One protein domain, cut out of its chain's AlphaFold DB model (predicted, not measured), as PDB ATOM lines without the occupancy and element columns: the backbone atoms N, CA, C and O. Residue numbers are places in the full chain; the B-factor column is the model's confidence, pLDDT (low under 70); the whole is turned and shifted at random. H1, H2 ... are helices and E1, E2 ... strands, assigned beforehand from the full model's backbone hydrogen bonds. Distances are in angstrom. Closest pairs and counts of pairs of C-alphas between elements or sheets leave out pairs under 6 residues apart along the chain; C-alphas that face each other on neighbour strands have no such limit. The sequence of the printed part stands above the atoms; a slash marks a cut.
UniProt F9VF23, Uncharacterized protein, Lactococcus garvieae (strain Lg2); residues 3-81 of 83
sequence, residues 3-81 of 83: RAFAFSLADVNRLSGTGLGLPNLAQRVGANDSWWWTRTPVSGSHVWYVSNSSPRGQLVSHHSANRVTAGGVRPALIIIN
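What this domain is: This is residues 3 to 81 of the 83 residues of an uncharacterized protein of Lactococcus garvieae (strain Lg2) (UniProt F9VF23). Little regular structure: two separate two-strand ribbons, E1 with E4 and the hairpin E2 with E3, lie toward opposite ends, with short helix H1 and long loops making up much of the rest. The 79 printed residues run E1, H1, E2, E3, E4; both sheets are antiparallel, and the class is mixed, with 23 residues in named elements. The whole is compact, radius of gyration of the C-alphas 13.1 A, spanning 38 by 31 by 21 A.

Where its parts are: E1, residues 3 to 6, starts at C-alpha 3 (7.722, 2.576, 22.444) and is 10.2 A long. E4, residues 76 to 80, 12.7 A, ends at C-alpha 80 (13.791, -0.382, 23.448). H1 is residues 9 to 14, 8.6 A; E2 47 to 50, 10.4 A; E3 59 to 62, 10.2 A.

How they stand to each other: E1 and E4 are antiparallel at 169 degrees, with N 5 and O 77 within hydrogen-bond range at 2.9 A. The hairpin E2 and E3 is antiparallel at 147 degrees, with N 49 and O 60 at 3.0 A. Residues 36 to 37 pair antiparallel with 49 to 50 of E2. In H1 every O i to N i+4 pair is within range. E2 and E4 are apart.

The domain as a whole: The farthest C-alphas, His 63 and Asn 81, are 41.7 A apart. The printed part has no cut. Links H1 to E2 and E3 to E4 are long. Residues 41 to 45 and 63 to 70 include the 13 with pLDDT under 70.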
ATOM      1  N   ARG A   3       8.512   1.389  22.831       93.62
ATOM      2  CA  ARG A   3       7.722   2.576  22.444       93.62
ATOM      3  C   ARG A   3       8.124   3.043  21.047       93.62
ATOM      4  O   ARG A   3       9.295   2.936  20.690       93.62
ATOM      5  N   ALA A   4       7.168   3.559  20.280       91.69
ATOM      6  CA  ALA A   4       7.404   4.092  18.942       91.69
ATOM      7  C   ALA A   4       6.828   5.506  18.817       91.69
ATOM      8  O   ALA A   4       5.684   5.745  19.201       91.69
ATOM      9  N   PHE A   5       7.617   6.421  18.256       91.56
ATOM     10  CA  PHE A   5       7.223   7.804  17.993       91.56
ATOM     11  C   PHE A   5       7.437   8.109  16.514       91.56
ATOM     12  O   PHE A   5       8.572   8.141  16.041       91.56
ATOM     13  N   ALA A   6       6.346   8.298  15.775       89.88
ATOM     14  CA  ALA A   6       6.414   8.606  14.352       89.88
ATOM     15  C   ALA A   6       6.871  10.053  14.135       89.88
ATOM     16  O   ALA A   6       6.266  10.976  14.685       89.88
ATOM     17  N   PHE A   7       7.886  10.249  13.299       90.88
ATOM     18  CA  PHE A   7       8.439  11.563  12.990       90.88
ATOM     19  C   PHE A   7       7.449  12.435  12.221       90.88
ATOM     20  O   PHE A   7       6.652  11.946  11.416       90.88
ATOM     21  N   SER A   8       7.499  13.742  12.468       89.94
ATOM     22  CA  SER A   8       6.889  14.740  11.594       89.94
ATOM     23  C   SER A   8       7.757  14.972  10.350       89.94
ATOM     24  O   SER A   8       8.911  14.545  10.282       89.94
ATOM     25  N   LEU A   9       7.235  15.702   9.359       89.62
ATOM     26  CA  LEU A   9       8.039  16.120   8.204       89.62
ATOM     27  C   LEU A   9       9.226  17.005   8.607       89.62
ATOM     28  O   LEU A   9      10.303  16.885   8.025       89.62
ATOM     29  N   ALA A  10       9.050  17.856   9.621       91.44
ATOM     30  CA  ALA A  10      10.119  18.706  10.130       91.44
ATOM     31  C   ALA A  10      11.239  17.876  10.772       91.44
ATOM     32  O   ALA A  10      12.412  18.152  10.528       91.44
ATOM     33  N   ASP A  11      10.890  16.825  11.519       93.75
ATOM     34  CA  ASP A  11      11.871  15.911  12.115       93.75
ATOM     35  C   ASP A  11      12.648  15.155  11.035       93.75
ATOM     36  O   ASP A  11      13.875  15.090  11.089       93.75
ATOM     37  N   VAL A  12      11.952  14.645  10.011       91.81
ATOM     38  CA  VAL A  12      12.593  13.978   8.868       91.81
ATOM     39  C   VAL A  12      13.576  14.922   8.182       91.81
ATOM     40  O   VAL A  12      14.706  14.521   7.918       91.81
ATOM     41  N   ASN A  13      13.194  16.180   7.941       91.81
ATOM     42  CA  ASN A  13      14.075  17.177   7.332       91.81
ATOM     43  C   ASN A  13      15.263  17.547   8.238       91.81
ATOM     44  O   ASN A  13      16.389  17.656   7.768       91.81
ATOM     45  N   ARG A  14      15.043  17.687   9.549       94.31
ATOM     46  CA  ARG A  14      16.104  18.006  10.518       94.31
ATOM     47  C   ARG A  14      17.132  16.882  10.645       94.31
ATOM     48  O   ARG A  14      18.309  17.157  10.840       94.31
ATOM     49  N   LEU A  15      16.693  15.628  10.565       94.00
ATOM     50  CA  LEU A  15      17.543  14.438  10.690       94.00
ATOM     51  C   LEU A  15      18.101  13.954   9.345       94.00
ATOM     52  O   LEU A  15      18.775  12.928   9.289       94.00
ATOM     53  N   SER A  16      17.813  14.671   8.263       91.25
ATOM     54  CA  SER A  16      18.217  14.329   6.906       91.25
ATOM     55  C   SER A  16      19.610  14.852   6.580       91.25
ATOM     56  O   SER A  16      19.812  16.057   6.482       91.25
ATOM     57  N   GLY A  17      20.563  13.961   6.311       89.81
ATOM     58  CA  GLY A  17      21.890  14.347   5.822       89.81
ATOM     59  C   GLY A  17      22.979  13.370   6.237       89.81
ATOM     60  O   GLY A  17      22.772  12.528   7.112       89.81
ATOM     61  N   THR A  18      24.142  13.471   5.601       91.06
ATOM     62  CA  THR A  18      25.305  12.640   5.932       91.06
ATOM     63  C   THR A  18      25.660  12.796   7.410       91.06
ATOM     64  O   THR A  18      25.808  13.911   7.898       91.06
ATOM     65  N   GLY A  19      25.776  11.675   8.127       91.50
ATOM     66  CA  GLY A  19      26.087  11.666   9.562       91.50
ATOM     67  C   GLY A  19      24.911  11.989  10.496       91.50
ATOM     68  O   GLY A  19      25.106  12.020  11.707       91.50
ATOM     69  N   LEU A  20      23.701  12.209   9.970       93.88
ATOM     70  CA  LEU A  20      22.482  12.381  10.769       93.88
ATOM     71  C   LEU A  20      21.687  11.069  10.869       93.88
ATOM     72  O   LEU A  20      22.138  10.022  10.415       93.88
ATOM     73  N   GLY A  21      20.505  11.111  11.491       91.12
ATOM     74  CA  GLY A  21      19.677   9.921  11.724       91.12
ATOM     75  C   GLY A  21      19.066   9.309  10.457       91.12
ATOM     76  O   GLY A  21      18.795   8.111  10.441       91.12
ATOM     77  N   LEU A  22      18.868  10.104   9.398       92.56
ATOM     78  CA  LEU A  22      18.267   9.699   8.119       92.56
ATOM     79  C   LEU A  22      19.194  10.055   6.931       92.56
ATOM     80  O   LEU A  22      18.881  10.939   6.117       92.56
ATOM     81  N   PRO A  23      20.372   9.416   6.813       91.31
ATOM     82  CA  PRO A  23      21.395   9.813   5.850       91.31
ATOM     83  C   PRO A  23      21.005   9.629   4.386       91.31
ATOM     84  O   PRO A  23      21.472  10.398   3.549       91.31
ATOM     85  N   ASN A  24      20.116   8.692   4.055       87.62
ATOM     86  CA  ASN A  24      19.717   8.424   2.670       87.62
ATOM     87  C   ASN A  24      18.194   8.430   2.469       87.62
ATOM     88  O   ASN A  24      17.415   8.472   3.421       87.62
ATOM     89  N   LEU A  25      17.774   8.407   1.199       84.38
ATOM     90  CA  LEU A  25      16.364   8.438   0.802       84.38
ATOM     91  C   LEU A  25      15.560   7.283   1.413       84.38
ATOM     92  O   LEU A  25      14.458   7.516   1.903       84.38
ATOM     93  N   ALA A  26      16.124   6.072   1.449       86.81
ATOM     94  CA  ALA A  26      15.444   4.875   1.945       86.81
ATOM     95  C   ALA A  26      15.006   4.994   3.418       86.81
ATOM     96  O   ALA A  26      14.061   4.337   3.839       86.81
ATOM     97  N   GLN A  27      15.654   5.865   4.198       88.56
ATOM     98  CA  GLN A  27      15.291   6.133   5.592       88.56
ATOM     99  C   GLN A  27      14.267   7.270   5.750       88.56
ATOM    100  O   GLN A  27      13.759   7.488   6.845       88.56
ATOM    101  N   ARG A  28      13.957   8.007   4.679       87.69
ATOM    102  CA  ARG A  28      13.027   9.154   4.675       87.69
ATOM    103  C   ARG A  28      11.673   8.811   4.049       87.69
ATOM    104  O   ARG A  28      10.675   9.472   4.343       87.69
ATOM    105  N   VAL A  29      11.659   7.817   3.161       88.12
ATOM    106  CA  VAL A  29      10.459   7.323   2.475       88.12
ATOM    107  C   VAL A  29       9.565   6.518   3.415       88.12
ATOM    108  O   VAL A  29       9.964   6.109   4.505       88.12
ATOM    109  N   GLY A  30       8.318   6.327   2.997       87.81
ATOM    110  CA  GLY A  30       7.371   5.482   3.704       87.81
ATOM    111  C   GLY A  30       7.761   4.017   3.547       87.81
ATOM    112  O   GLY A  30       8.500   3.652   2.629       87.81
ATOM    113  N   ALA A  31       7.241   3.165   4.431       85.12
ATOM    114  CA  ALA A  31       7.441   1.718   4.349       85.12
ATOM    115  C   ALA A  31       7.259   1.183   2.910       85.12
ATOM    116  O   ALA A  31       6.308   1.566   2.227       85.12
ATOM    117  N   ASN A  32       8.152   0.290   2.470       84.75
ATOM    118  CA  ASN A  32       8.194  -0.266   1.106       84.75
ATOM    119  C   ASN A  32       8.440   0.772  -0.014       84.75
ATOM    120  O   ASN A  32       7.823   0.681  -1.070       84.75
ATOM    121  N   ASP A  33       9.317   1.758   0.223       83.69
ATOM    122  CA  ASP A  33       9.657   2.832  -0.738       83.69
ATOM    123  C   ASP A  33       8.423   3.605  -1.246       83.69
ATOM    124  O   ASP A  33       8.273   3.974  -2.417       83.69
ATOM    125  N   SER A  34       7.475   3.814  -0.333       84.56
ATOM    126  CA  SER A  34       6.201   4.456  -0.628       84.56
ATOM    127  C   SER A  34       6.167   5.914  -0.176       84.56
ATOM    128  O   SER A  34       7.092   6.448   0.442       84.56
ATOM    129  N   TRP A  35       5.075   6.590  -0.506       85.75
ATOM    130  CA  TRP A  35       4.755   7.898   0.038       85.75
ATOM    131  C   TRP A  35       4.096   7.762   1.421       85.75
ATOM    132  O   TRP A  35       3.605   6.693   1.783       85.75
ATOM    133  N   TRP A  36       4.063   8.834   2.213       87.88
ATOM    134  CA  TRP A  36       3.421   8.816   3.535       87.88
ATOM    135  C   TRP A  36       2.713  10.130   3.872       87.88
ATOM    136  O   TRP A  36       3.061  11.202   3.368       87.88
ATOM    137  N   TRP A  37       1.705  10.044   4.743       83.44
ATOM    138  CA  TRP A  37       0.862  11.174   5.128       83.44
ATOM    139  C   TRP A  37       1.483  12.065   6.207       83.44
ATOM    140  O   TRP A  37       1.885  11.595   7.277       83.44
ATOM    141  N   THR A  38       1.442  13.380   5.992       83.06
ATOM    142  CA  THR A  38       1.861  14.368   7.006       83.06
ATOM    143  C   THR A  38       0.882  14.478   8.183       83.06
ATOM    144  O   THR A  38       1.269  14.920   9.262       83.06
ATOM    145  N   ARG A  39      -0.374  14.040   8.007       76.31
ATOM    146  CA  ARG A  39      -1.439  13.995   9.027       76.31
ATOM    147  C   ARG A  39      -2.238  12.696   8.916       76.31
ATOM    148  O   ARG A  39      -2.172  12.027   7.892       76.31
ATOM    149  N   THR A  40      -2.994  12.333   9.949       73.19
ATOM    150  CA  THR A  40      -3.908  11.182   9.876       73.19
ATOM    151  C   THR A  40      -4.911  11.389   8.733       73.19
ATOM    152  O   THR A  40      -5.503  12.470   8.661       73.19
ATOM    153  N   PRO A  41      -5.103  10.405   7.836       69.44
ATOM    154  CA  PRO A  41      -6.093  10.504   6.770       69.44
ATOM    155  C   PRO A  41      -7.496  10.702   7.337       69.44
ATOM    156  O   PRO A  41      -7.861  10.082   8.332       69.44
ATOM    157  N   VAL A  42      -8.287  11.536   6.673       68.69
ATOM    158  CA  VAL A  42      -9.716  11.729   6.952       68.69
ATOM    159  C   VAL A  42     -10.490  11.503   5.660       68.69
ATOM    160  O   VAL A  42      -9.953  11.759   4.586       68.69
ATOM    161  N   SER A  43     -11.724  11.007   5.725       66.94
ATOM    162  CA  SER A  43     -12.561  10.835   4.534       66.94
ATOM    163  C   SER A  43     -12.965  12.203   3.962       66.94
ATOM    164  O   SER A  43     -13.683  12.973   4.592       66.94
ATOM    165  N   GLY A  44     -12.499  12.510   2.747       69.56
ATOM    166  CA  GLY A  44     -12.810  13.755   2.028       69.56
ATOM    167  C   GLY A  44     -12.007  15.002   2.444       69.56
ATOM    168  O   GLY A  44     -11.261  14.996   3.417       69.56
ATOM    169  N   SER A  45     -12.187  16.086   1.673       67.19
ATOM    170  CA  SER A  45     -11.517  17.406   1.716       67.19
ATOM    171  C   SER A  45     -10.152  17.494   1.014       67.19
ATOM    172  O   SER A  45     -10.135  17.547  -0.205       67.19
ATOM    173  N   HIS A  46      -9.021  17.555   1.713       74.12
ATOM    174  CA  HIS A  46      -7.687  17.690   1.107       74.12
ATOM    175  C   HIS A  46      -6.632  17.046   2.007       74.12
ATOM    176  O   HIS A  46      -6.687  17.179   3.232       74.12
ATOM    177  N   VAL A  47      -5.634  16.392   1.419       79.69
ATOM    178  CA  VAL A  47      -4.569  15.698   2.159       79.69
ATOM    179  C   VAL A  47      -3.185  16.066   1.646       79.69
ATOM    180  O   VAL A  47      -3.009  16.328   0.461       79.69
ATOM    181  N   TRP A  48      -2.207  16.064   2.553       83.94
ATOM    182  CA  TRP A  48      -0.812  16.396   2.265       83.94
ATOM    183  C   TRP A  48       0.083  15.191   2.514       83.94
ATOM    184  O   TRP A  48       0.064  14.613   3.610       83.94
ATOM    185  N   TYR A  49       0.900  14.847   1.530       84.31
ATOM    186  CA  TYR A  49       1.810  13.712   1.601       84.31
ATOM    187  C   TYR A  49       3.152  14.017   0.944       84.31
ATOM    188  O   TYR A  49       3.270  14.934   0.132       84.31
ATOM    189  N   VAL A  50       4.168  13.234   1.306       85.94
ATOM    190  CA  VAL A  50       5.467  13.255   0.624       85.94
ATOM    191  C   VAL A  50       5.426  12.247  -0.510       85.94
ATOM    192  O   VAL A  50       5.369  11.052  -0.238       85.94
ATOM    193  N   SER A  51       5.436  12.706  -1.759       82.62
ATOM    194  CA  SER A  51       5.270  11.835  -2.923       82.62
ATOM    195  C   SER A  51       6.464  10.912  -3.165       82.62
ATOM    196  O   SER A  51       7.617  11.318  -3.032       82.62
ATOM    197  N   ASN A  52       6.192   9.683  -3.601       79.75
ATOM    198  CA  ASN A  52       7.181   8.766  -4.169       79.75
ATOM    199  C   ASN A  52       7.049   8.641  -5.703       79.75
ATOM    200  O   ASN A  52       7.824   7.916  -6.330       79.75
ATOM    201  N   SER A  53       6.087   9.339  -6.317       80.88
ATOM    202  CA  SER A  53       5.986   9.479  -7.772       80.88
ATOM    203  C   SER A  53       6.914  10.589  -8.263       80.88
ATOM    204  O   SER A  53       7.323  11.442  -7.484       80.88
ATOM    205  N   SER A  54       7.285  10.570  -9.546       80.56
ATOM    206  CA  SER A  54       8.112  11.635 -10.123       80.56
ATOM    207  C   SER A  54       7.325  12.953 -10.181       80.56
ATOM    208  O   SER A  54       6.225  12.942 -10.739       80.56
ATOM    209  N   PRO A  55       7.863  14.077  -9.673       77.44
ATOM    210  CA  PRO A  55       9.132  14.230  -8.940       77.44
ATOM    211  C   PRO A  55       9.076  13.735  -7.475       77.44
ATOM    212  O   PRO A  55       8.248  14.172  -6.674       77.44
ATOM    213  N   ARG A  56      10.005  12.834  -7.114       82.75
ATOM    214  CA  ARG A  56      10.028  12.152  -5.805       82.75
ATOM    215  C   ARG A  56      10.427  13.096  -4.673       82.75
ATOM    216  O   ARG A  56      11.267  13.972  -4.853       82.75
ATOM    217  N   GLY A  57       9.875  12.868  -3.485       76.06
ATOM    218  CA  GLY A  57      10.207  13.605  -2.264       76.06
ATOM    219  C   GLY A  57       9.536  14.974  -2.145       76.06
ATOM    220  O   GLY A  57       9.802  15.690  -1.182       76.06
ATOM    221  N   GLN A  58       8.666  15.347  -3.085       82.38
ATOM    222  CA  GLN A  58       7.939  16.611  -3.012       82.38
ATOM    223  C   GLN A  58       6.753  16.535  -2.054       82.38
ATOM    224  O   GLN A  58       6.081  15.507  -1.941       82.38
ATOM    225  N   LEU A  59       6.476  17.664  -1.399       84.38
ATOM    226  CA  LEU A  59       5.239  17.862  -0.661       84.38
ATOM    227  C   LEU A  59       4.103  18.097  -1.662       84.38
ATOM    228  O   LEU A  59       4.083  19.111  -2.354       84.38
ATOM    229  N   VAL A  60       3.161  17.158  -1.725       83.00
ATOM    230  CA  VAL A  60       2.026  17.188  -2.654       83.00
ATOM    231  C   VAL A  60       0.717  17.306  -1.877       83.00
ATOM    232  O   VAL A  60       0.569  16.739  -0.791       83.00
ATOM    233  N   SER A  61      -0.240  18.042  -2.448       77.44
ATOM    234  CA  SER A  61      -1.629  18.096  -1.988       77.44
ATOM    235  C   SER A  61      -2.530  17.299  -2.929       77.44
ATOM    236  O   SER A  61      -2.417  17.442  -4.146       77.44
ATOM    237  N   HIS A  62      -3.435  16.480  -2.392       74.69
ATOM    238  CA  HIS A  62      -4.451  15.771  -3.176       74.69
ATOM    239  C   HIS A  62      -5.862  16.149  -2.714       74.69
ATOM    240  O   HIS A  62      -6.148  16.149  -1.515       74.69
ATOM    241  N   HIS A  63      -6.759  16.409  -3.672       58.38
ATOM    242  CA  HIS A  63      -8.149  16.852  -3.457       58.38
ATOM    243  C   HIS A  63      -9.085  15.726  -2.954       58.38
ATOM    244  O   HIS A  63     -10.284  15.909  -2.765       58.38
ATOM    245  N   SER A  64      -8.581  14.506  -2.754       62.56
ATOM    246  CA  SER A  64      -9.398  13.420  -2.208       62.56
ATOM    247  C   SER A  64      -8.554  12.384  -1.485       62.56
ATOM    248  O   SER A  64      -7.661  11.777  -2.075       62.56
ATOM    249  N   ALA A  65      -8.874  12.159  -0.211       60.66
ATOM    250  CA  ALA A  65      -8.342  11.058   0.584       60.66
ATOM    251  C   ALA A  65      -9.008   9.708   0.258       60.66
ATOM    252  O   ALA A  65      -8.494   8.663   0.647       60.66
ATOM    253  N   ASN A  66     -10.136   9.708  -0.472       55.16
ATOM    254  CA  ASN A  66     -11.015   8.539  -0.630       55.16
ATOM    255  C   ASN A  66     -10.444   7.401  -1.493       55.16
ATOM    256  O   ASN A  66     -11.167   6.455  -1.796       55.16
ATOM    257  N   ARG A  67      -9.176   7.456  -1.916       51.72
ATOM    258  CA  ARG A  67      -8.575   6.406  -2.759       51.72
ATOM    259  C   ARG A  67      -7.126   6.051  -2.458       51.72
ATOM    260  O   ARG A  67      -6.592   5.171  -3.121       51.72
ATOM    261  N   VAL A  68      -6.485   6.680  -1.478       56.12
ATOM    262  CA  VAL A  68      -5.057   6.437  -1.226       56.12
ATOM    263  C   VAL A  68      -4.875   5.650   0.071       56.12
ATOM    264  O   VAL A  68      -4.389   6.140   1.084       56.12
ATOM    265  N   THR A  69      -5.313   4.389   0.028       59.41
ATOM    266  CA  THR A  69      -4.929   3.353   1.005       59.41
ATOM    267  C   THR A  69      -3.497   2.864   0.774       59.41
ATOM    268  O   THR A  69      -2.883   2.286   1.664       59.41
ATOM    269  N   ALA A  70      -2.955   3.113  -0.420       65.81
ATOM    270  CA  ALA A  70      -1.650   2.648  -0.862       65.81
ATOM    271  C   ALA A  70      -0.535   3.635  -0.489       65.81
ATOM    272  O   ALA A  70       0.027   4.265  -1.374       65.81
ATOM    273  N   GLY A  71      -0.241   3.788   0.803       75.12
ATOM    274  CA  GLY A  71       0.898   4.549   1.331       75.12
ATOM    275  C   GLY A  71       1.568   3.797   2.484       75.12
ATOM    276  O   GLY A  71       1.066   2.773   2.945       75.12
ATOM    277  N   GLY A  72       2.712   4.285   2.946       82.81
ATOM    278  CA  GLY A  72       3.521   3.636   3.973       82.81
ATOM    279  C   GLY A  72       3.478   4.336   5.318       82.81
ATOM    280  O   GLY A  72       3.116   5.508   5.454       82.81
ATOM    281  N   VAL A  73       3.927   3.606   6.336       85.94
ATOM    282  CA  VAL A  73       4.231   4.182   7.645       85.94
ATOM    283  C   VAL A  73       5.430   5.117   7.491       85.94
ATOM    284  O   VAL A  73       6.441   4.734   6.903       85.94
ATOM    285  N   ARG A  74       5.304   6.347   7.998       88.69
ATOM    286  CA  ARG A  74       6.401   7.323   8.028       88.69
ATOM    287  C   ARG A  74       7.506   6.888   9.006       88.69
ATOM    288  O   ARG A  74       7.197   6.160   9.952       88.69
ATOM    289  N   PRO A  75       8.759   7.341   8.831       91.25
ATOM    290  CA  PRO A  75       9.860   6.991   9.729       91.25
ATOM    291  C   PRO A  75       9.542   7.271  11.206       91.25
ATOM    292  O   PRO A  75       8.810   8.209  11.534       91.25
ATOM    293  N   ALA A  76      10.086   6.454  12.107       92.62
ATOM    294  CA  ALA A  76       9.795   6.531  13.535       92.62
ATOM    295  C   ALA A  76      11.022   6.203  14.390       92.62
ATOM    296  O   ALA A  76      11.841   5.357  14.028       92.62
ATOM    297  N   LEU A  77      11.097   6.822  15.567       91.62
ATOM    298  CA  LEU A  77      12.032   6.435  16.616       91.62
ATOM    299  C   LEU A  77      11.447   5.269  17.411       91.62
ATOM    300  O   LEU A  77      10.360   5.383  17.981       91.62
ATOM    301  N   ILE A  78      12.191   4.170  17.483       92.94
ATOM    302  CA  ILE A  78      11.849   3.011  18.308       92.94
ATOM    303  C   ILE A  78      12.760   3.012  19.531       92.94
ATOM    304  O   ILE A  78      13.973   2.877  19.403       92.94
ATOM    305  N   ILE A  79      12.166   3.121  20.715       93.56
ATOM    306  CA  ILE A  79      12.875   3.039  21.992       93.56
ATOM    307  C   ILE A  79      12.664   1.638  22.563       93.56
ATOM    308  O   ILE A  79      11.524   1.199  22.756       93.56
ATOM    309  N   ILE A  80      13.768   0.937  22.815       95.25
ATOM    310  CA  ILE A  80      13.791  -0.382  23.448       95.25
ATOM    311  C   ILE A  80      14.471  -0.216  24.800       95.25
ATOM    312  O   ILE A  80      15.679  -0.007  24.857       95.25
ATOM    313  N   ASN A  81      13.699  -0.330  25.877       88.81
ATOM    314  CA  ASN A  81      14.271  -0.394  27.216       88.81
ATOM    315  C   ASN A  81      14.401  -1.871  27.601       88.81
ATOM    316  O   ASN A  81      13.353  -2.543  27.651       88.81
TER     317      ASN A  81